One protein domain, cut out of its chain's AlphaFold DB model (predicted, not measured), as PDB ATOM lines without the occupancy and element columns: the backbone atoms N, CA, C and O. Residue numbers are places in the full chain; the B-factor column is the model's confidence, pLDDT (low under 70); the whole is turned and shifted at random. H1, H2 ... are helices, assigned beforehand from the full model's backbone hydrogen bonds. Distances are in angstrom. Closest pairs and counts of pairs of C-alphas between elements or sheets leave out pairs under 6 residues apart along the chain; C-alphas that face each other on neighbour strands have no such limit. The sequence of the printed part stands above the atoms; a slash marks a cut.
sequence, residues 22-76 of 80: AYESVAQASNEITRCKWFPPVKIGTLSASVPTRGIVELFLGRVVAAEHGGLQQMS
ATOM      1  N   ALA A  22      46.958 -50.730  36.422       94.69
ATOM      2  CA  ALA A  22      47.945 -51.774  36.162       94.69
ATOM      3  C   ALA A  22      49.254 -51.469  36.907       94.69
ATOM      4  O   ALA A  22      49.680 -50.312  36.955       94.69
ATOM      5  N   TYR A  23      49.882 -52.487  37.494       91.69
ATOM      6  CA  TYR A  23      51.008 -52.322  38.419       91.69
ATOM      7  C   TYR A  23      52.204 -51.596  37.783       91.69
ATOM      8  O   TYR A  23      52.856 -50.761  38.407       91.69
ATOM      9  N   GLU A  24      52.446 -51.871  36.510       95.19
ATOM     10  CA  GLU A  24      53.493 -51.294  35.675       95.19
ATOM     11  C   GLU A  24      53.184 -49.872  35.169       95.19
ATOM     12  O   GLU A  24      53.985 -49.283  34.440       95.19
ATOM     13  N   SER A  25      52.039 -49.295  35.546       95.81
ATOM     14  CA  SER A  25      51.647 -47.957  35.098       95.81
ATOM     15  C   SER A  25      52.558 -46.880  35.678       95.81
ATOM     16  O   SER A  25      52.732 -46.748  36.893       95.81
ATOM     17  N   VAL A  26      53.071 -46.016  34.806       95.38
ATOM     18  CA  VAL A  26      53.900 -44.874  35.203       95.38
ATOM     19  C   VAL A  26      53.036 -43.623  35.333       95.38
ATOM     20  O   VAL A  26      52.319 -43.245  34.411       95.38
ATOM     21  N   ALA A  27      53.128 -42.945  36.477       95.44
ATOM     22  CA  ALA A  27      52.488 -41.651  36.683       95.44
ATOM     23  C   ALA A  27      53.137 -40.588  35.776       95.44
ATOM     24  O   ALA A  27      54.293 -40.214  35.982       95.44
ATOM     25  N   GLN A  28      52.393 -40.093  34.785       96.50
ATOM     26  CA  GLN A  28      52.877 -39.110  33.814       96.50
ATOM     27  C   GLN A  28      52.131 -37.779  33.954       96.50
ATOM     28  O   GLN A  28      50.918 -37.736  34.140       96.50
ATOM     29  N   ALA A  29      52.882 -36.682  33.897       97.12
ATOM     30  CA  ALA A  29      52.347 -35.326  33.870       97.12
ATOM     31  C   ALA A  29      51.935 -34.944  32.435       97.12
ATOM     32  O   ALA A  29      52.620 -35.312  31.480       97.12
ATOM     33  N   SER A  30      50.837 -34.202  32.280       96.69
ATOM     34  CA  SER A  30      50.334 -33.738  30.978       96.69
ATOM     35  C   SER A  30      49.416 -32.524  31.132       96.69
ATOM     36  O   SER A  30      48.787 -32.373  32.182       96.69
ATOM     37  N   ASN A  31      49.257 -31.728  30.068       96.19
ATOM     38  CA  ASN A  31      48.371 -30.555  30.007       96.19
ATOM     39  C   ASN A  31      48.600 -29.592  31.188       96.19
ATOM     40  O   ASN A  31      49.652 -28.968  31.285       96.19
ATOM     41  N   GLU A  32      47.633 -29.495  32.097       97.31
ATOM     42  CA  GLU A  32      47.622 -28.582  33.246       97.31
ATOM     43  C   GLU A  32      48.473 -29.076  34.434       97.31
ATOM     44  O   GLU A  32      48.656 -28.355  35.416       97.31
ATOM     45  N   ILE A  33      48.999 -30.306  34.378       95.19
ATOM     46  CA  ILE A  33      49.722 -30.933  35.490       95.19
ATOM     47  C   ILE A  33      51.233 -30.803  35.291       95.19
ATOM     48  O   ILE A  33      51.801 -31.416  34.394       95.19
ATOM     49  N   THR A  34      51.909 -30.075  36.185       95.62
ATOM     50  CA  THR A  34      53.373 -29.888  36.132       95.62
ATOM     51  C   THR A  34      54.161 -31.109  36.617       95.62
ATOM     52  O   THR A  34      55.258 -31.378  36.130       95.62
ATOM     53  N   ARG A  35      53.659 -31.834  37.629       94.25
ATOM     54  CA  ARG A  35      54.337 -32.997  38.235       94.25
ATOM     55  C   ARG A  35      53.317 -34.055  38.646       94.25
ATOM     56  O   ARG A  35      52.324 -33.726  39.283       94.25
ATOM     57  N   CYS A  36      53.611 -35.316  38.339       95.56
ATOM     58  CA  CYS A  36      52.758 -36.461  38.650       95.56
ATOM     59  C   CYS A  36      53.608 -37.593  39.239       95.56
ATOM     60  O   CYS A  36      54.698 -37.867  38.735       95.56
ATOM     61  N   LYS A  37      53.150 -38.202  40.338       94.50
ATOM     62  CA  LYS A  37      53.804 -39.330  41.019       94.50
ATOM     63  C   LYS A  37      52.761 -40.174  41.746       94.50
ATOM     64  O   LYS A  37      51.753 -39.642  42.204       94.50
ATOM     65  N   TRP A  38      53.053 -41.459  41.918       94.19
ATOM     66  CA  TRP A  38      52.315 -42.324  42.834       94.19
ATOM     67  C   TRP A  38      52.717 -42.037  44.282       94.19
ATOM     68  O   TRP A  38      53.903 -41.898  44.591       94.19
ATOM     69  N   PHE A  39      51.734 -41.968  45.178       91.50
ATOM     70  CA  PHE A  39      51.957 -41.774  46.607       91.50
ATOM     71  C   PHE A  39      51.194 -42.831  47.403       91.50
ATOM     72  O   PHE A  39      50.030 -43.089  47.093       91.50
ATOM     73  N   PRO A  40      51.796 -43.412  48.454       90.31
ATOM     74  CA  PRO A  40      51.032 -44.211  49.396       90.31
ATOM     75  C   PRO A  40      50.009 -43.306  50.112       90.31
ATOM     76  O   PRO A  40      50.357 -42.165  50.447       90.31
ATOM     77  N   PRO A  41      48.784 -43.787  50.400       86.88
ATOM     78  CA  PRO A  41      47.721 -42.960  50.980       86.88
ATOM     79  C   PRO A  41      48.138 -42.221  52.259       86.88
ATOM     80  O   PRO A  41      47.833 -41.043  52.427       86.88
ATOM     81  N   VAL A  42      48.940 -42.870  53.111       86.38
ATOM     82  CA  VAL A  42      49.462 -42.298  54.366       86.38
ATOM     83  C   VAL A  42      50.308 -41.035  54.171       86.38
ATOM     84  O   VAL A  42      50.405 -40.214  55.077       86.38
ATOM     85  N   LYS A  43      50.907 -40.832  52.987       90.12
ATOM     86  CA  LYS A  43      51.676 -39.613  52.689       90.12
ATOM     87  C   LYS A  43      50.797 -38.445  52.260       90.12
ATOM     88  O   LYS A  43      51.257 -37.309  52.356       90.12
ATOM     89  N   ILE A  44      49.552 -38.673  51.831       87.44
ATOM     90  CA  ILE A  44      48.698 -37.600  51.295       87.44
ATOM     91  C   ILE A  44      48.396 -36.537  52.359       87.44
ATOM     92  O   ILE A  44      48.391 -35.352  52.037       87.44
ATOM     93  N   GLY A  45      48.254 -36.925  53.633       78.25
ATOM     94  CA  GLY A  45      48.064 -35.979  54.742       78.25
ATOM     95  C   GLY A  45      49.220 -34.984  54.927       78.25
ATOM     96  O   GLY A  45      49.014 -33.902  55.470       78.25
ATOM     97  N   THR A  46      50.415 -35.323  54.433       84.75
ATOM     98  CA  THR A  46      51.623 -34.477  54.501       84.75
ATOM     99  C   THR A  46      51.847 -33.626  53.250       84.75
ATOM    100  O   THR A  46      52.711 -32.751  53.243       84.75
ATOM    101  N   LEU A  47      51.093 -33.877  52.176       89.38
ATOM    102  CA  LEU A  47      51.182 -33.102  50.943       89.38
ATOM    103  C   LEU A  47      50.371 -31.811  51.068       89.38
ATOM    104  O   LEU A  47      49.372 -31.745  51.786       89.38
ATOM    105  N   SER A  48      50.761 -30.791  50.301       91.31
ATOM    106  CA  SER A  48      49.970 -29.569  50.128       91.31
ATOM    107  C   SER A  48      48.723 -29.860  49.281       91.31
ATOM    108  O   SER A  48      48.653 -29.499  48.108       91.31
ATOM    109  N   ALA A  49      47.760 -30.564  49.873       91.44
ATOM    110  CA  ALA A  49      46.501 -30.957  49.263       91.44
ATOM    111  C   ALA A  49      45.323 -30.182  49.874       91.44
ATOM    112  O   ALA A  49      45.347 -29.757  51.035       91.44
ATOM    113  N   SER A  50      44.258 -30.023  49.087       92.00
ATOM    114  CA  SER A  50      43.032 -29.367  49.545       92.00
ATOM    115  C   SER A  50      42.422 -30.081  50.765       92.00
ATOM    116  O   SER A  50      42.678 -31.266  51.001       92.00
ATOM    117  N   VAL A  51      41.614 -29.367  51.557       92.25
ATOM    118  CA  VAL A  51      40.895 -29.965  52.701       92.25
ATOM    119  C   VAL A  51      40.017 -31.152  52.261       92.25
ATOM    120  O   VAL A  51      40.154 -32.210  52.876       92.25
ATOM    121  N   PRO A  52      39.212 -31.065  51.176       94.00
ATOM    122  CA  PRO A  52      38.450 -32.215  50.687       94.00
ATOM    123  C   PRO A  52      39.323 -33.418  50.323       94.00
ATOM    124  O   PRO A  52      39.012 -34.537  50.716       94.00
ATOM    125  N   THR A  53      40.448 -33.205  49.633       93.69
ATOM    126  CA  THR A  53      41.357 -34.302  49.260       93.69
ATOM    127  C   THR A  53      41.887 -35.040  50.489       93.69
ATOM    128  O   THR A  53      41.891 -36.269  50.506       93.69
ATOM    129  N   ARG A  54      42.304 -34.309  51.531       93.25
ATOM    130  CA  ARG A  54      42.793 -34.913  52.780       93.25
ATOM    131  C   ARG A  54      41.688 -35.686  53.507       93.25
ATOM    132  O   ARG A  54      41.910 -36.840  53.861       93.25
ATOM    133  N   GLY A  55      40.495 -35.098  53.637       93.81
ATOM    134  CA  GLY A  55      39.352 -35.745  54.293       93.81
ATOM    135  C   GLY A  55      38.851 -37.003  53.572       93.81
ATOM    136  O   GLY A  55      38.515 -37.991  54.218       93.81
ATOM    137  N   ILE A  56      38.861 -37.013  52.233       94.81
ATOM    138  CA  ILE A  56      38.508 -38.203  51.439       94.81
ATOM    139  C   ILE A  56      39.476 -39.358  51.722       94.81
ATOM    140  O   ILE A  56      39.037 -40.493  51.916       94.81
ATOM    141  N   VAL A  57      40.784 -39.084  51.756       94.00
ATOM    142  CA  VAL A  57      41.804 -40.118  52.000       94.00
ATOM    143  C   VAL A  57      41.737 -40.646  53.430       94.00
ATOM    144  O   VAL A  57      41.852 -41.853  53.631       94.00
ATOM    145  N   GLU A  58      41.511 -39.774  54.410       92.94
ATOM    146  CA  GLU A  58      41.326 -40.170  55.808       92.94
ATOM    147  C   GLU A  58      40.118 -41.103  55.975       92.94
ATOM    148  O   GLU A  58      40.245 -42.185  56.551       92.94
ATOM    149  N   LEU A  59      38.971 -40.746  55.383       93.31
ATOM    150  CA  LEU A  59      37.774 -41.586  55.415       93.31
ATOM    151  C   LEU A  59      37.994 -42.933  54.710       93.31
ATOM    152  O   LEU A  59      37.531 -43.965  55.197       93.31
ATOM    153  N   PHE A  60      38.706 -42.940  53.579       91.88
ATOM    154  CA  PHE A  60      39.063 -44.174  52.879       91.88
ATOM    155  C   PHE A  60      39.926 -45.091  53.756       91.88
ATOM    156  O   PHE A  60      39.596 -46.263  53.920       91.88
ATOM    157  N   LEU A  61      40.984 -44.553  54.368       90.81
ATOM    158  CA  LEU A  61      41.875 -45.317  55.242       90.81
ATOM    159  C   LEU A  61      41.148 -45.879  56.466       90.81
ATOM    160  O   LEU A  61      41.334 -47.050  56.788       90.81
ATOM    161  N   GLY A  62      40.271 -45.091  57.095       90.06
ATOM    162  CA  GLY A  62      39.451 -45.568  58.210       90.06
ATOM    163  C   GLY A  62      38.575 -46.768  57.832       90.06
ATOM    164  O   GLY A  62      38.449 -47.709  58.614       90.06
ATOM    165  N   ARG A  63      38.022 -46.785  56.612       88.75
ATOM    166  CA  ARG A  63      37.218 -47.915  56.113       88.75
ATOM    167  C   ARG A  63      38.048 -49.148  55.792       88.75
ATOM    168  O   ARG A  63      37.595 -50.246  56.089       88.75
ATOM    169  N   VAL A  64      39.233 -48.975  55.201       84.56
ATOM    170  CA  VAL A  64      40.147 -50.096  54.938       84.56
ATOM    171  C   VAL A  64      40.543 -50.748  56.260       84.56
ATOM    172  O   VAL A  64      40.351 -51.944  56.418       84.56
ATOM    173  N   VAL A  65      40.977 -49.964  57.250       80.56
ATOM    174  CA  VAL A  65      41.331 -50.495  58.579       80.56
ATOM    175  C   VAL A  65      40.141 -51.209  59.229       80.56
ATOM    176  O   VAL A  65      40.295 -52.317  59.732       80.56
ATOM    177  N   ALA A  66      38.940 -50.626  59.185       78.75
ATOM    178  CA  ALA A  66      37.748 -51.279  59.727       78.75
ATOM    179  C   ALA A  66      37.423 -52.611  59.024       78.75
ATOM    180  O   ALA A  66      37.027 -53.567  59.690       78.75
ATOM    181  N   ALA A  67      37.616 -52.696  57.703       76.94
ATOM    182  CA  ALA A  67      37.399 -53.924  56.941       76.94
ATOM    183  C   ALA A  67      38.422 -55.019  57.291       76.94
ATOM    184  O   ALA A  67      38.029 -56.160  57.517       76.94
ATOM    185  N   GLU A  68      39.707 -54.671  57.417       71.81
ATOM    186  CA  GLU A  68      40.765 -55.619  57.807       71.81
ATOM    187  C   GLU A  68      40.532 -56.175  59.224       71.81
ATOM    188  O   GLU A  68      40.692 -57.370  59.474       71.81
ATOM    189  N   HIS A  69      40.089 -55.324  60.156       63.00
ATOM    190  CA  HIS A  69      39.778 -55.739  61.527       63.00
ATOM    191  C   HIS A  69      38.487 -56.571  61.622       63.00
ATOM    192  O   HIS A  69      38.423 -57.496  62.432       63.00
ATOM    193  N   GLY A  70      37.479 -56.284  60.793       57.44
ATOM    194  CA  GLY A  70      36.263 -57.097  60.695       57.44
ATOM    195  C   GLY A  70      36.506 -58.467  60.049       57.44
ATOM    196  O   GLY A  70      35.930 -59.462  60.483       57.44
ATOM    197  N   GLY A  71      37.414 -58.549  59.070       54.03
ATOM    198  CA  GLY A  71      37.796 -59.809  58.421       54.03
ATOM    199  C   GLY A  71      38.550 -60.772  59.344       54.03
ATOM    200  O   GLY A  71      38.393 -61.986  59.228       54.03
ATOM    201  N   LEU A  72      39.320 -60.249  60.305       50.72
ATOM    202  CA  LEU A  72      40.025 -61.082  61.283       50.72
ATOM    203  C   LEU A  72      39.077 -61.705  62.323       50.72
ATOM    204  O   LEU A  72      39.323 -62.823  62.769       50.72
ATOM    205  N   GLN A  73      37.979 -61.025  62.673       48.34
ATOM    206  CA  GLN A  73      36.956 -61.566  63.583       48.34
ATOM    207  C   GLN A  73      36.157 -62.711  62.941       48.34
ATOM    208  O   GLN A  73      35.792 -63.667  63.622       48.34
ATOM    209  N   GLN A  74      35.964 -62.679  61.620       45.06
ATOM    210  CA  GLN A  74      35.213 -63.715  60.909       45.06
ATOM    211  C   GLN A  74      35.987 -65.040  60.751       45.06
ATOM    212  O   GLN A  74      35.379 -66.089  60.557       45.06
ATOM    213  N   MET A  75      37.318 -65.030  60.902       45.94
ATOM    214  CA  MET A  75      38.146 -66.245  60.845       45.94
ATOM    215  C   MET A  75      38.170 -67.029  62.173       45.94
ATOM    216  O   MET A  75      38.555 -68.196  62.181       45.94
ATOM    217  N   SER A  76      37.761 -66.418  63.293       51.00
ATOM    218  CA  SER A  76      37.710 -67.088  64.605       51.00
ATOM    219  C   SER A  76      36.395 -67.821  64.894       51.00
ATOM    220  O   SER A  76      36.365 -68.640  65.803       51.00
TER     221      SER A  76
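AT A GLANCE: This is residues 22 to 76 of the 80 residues of an uncharacterized protein of Paraburkholderia fungorum (UniProt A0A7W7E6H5). From its first residue the printed part runs as a long loop, residues 22 to 40, which folds back on itself around residues 31 to 33 and returns to a single short helical turn, H1; from there a short link leads to one long helix, H2. H1 packs on the first part of H2, residues 54 to 61, while residues 62 to 76, of which 62 to 74 belong to H2, stand free and stick out as an arm. The printed part has 55 residues, with two named helices in the order H1, H2 and no named strand; the class is all helix. It is only just extended, close to loose, with a radius of gyration of the C-alphas of 15.5 A, and its flat outline spans 51 by 30 by 15 A.

IN THESE COORDINATES: Start at C-alpha 22, at (47.945, -51.774, 36.162), and go through residues 22 to 40, which hold no named element. H1, residues 41 to 44, begins at C-alpha 41, at (47.721, -42.960, 50.980). Find C-alpha 51 at (40.895, -29.965, 52.701); from there H2, residues 51 to 74, runs 35.2 A to C-alpha 74 at (35.213, -63.715, 60.909).

HOW THE PARTS SIT: Look first at Pro 41 and Val 57: H1 and H2 touch, and these are their closest C-alphas, 6.6 A apart. H2 touches H1 with residues 54 to 61 alone. In H2, 19 of 20 O i to N i+4 pairs are within hydrogen-bond range; H1 is too short for such a pair, but its one O i to N i+3 pair is within range.

THE WHOLE: The two C-alphas farthest apart are those of Asn 31 and Ser 76, at 51.4 A. Without residues 62 to 76, the body of 40 residues spans 27 by 24 by 14 A. The printed part has no cut, and the link from H1 to H2 is short. Mean pLDDT of the printed part is 85.3; look for values under 70 at residues 69 to 76.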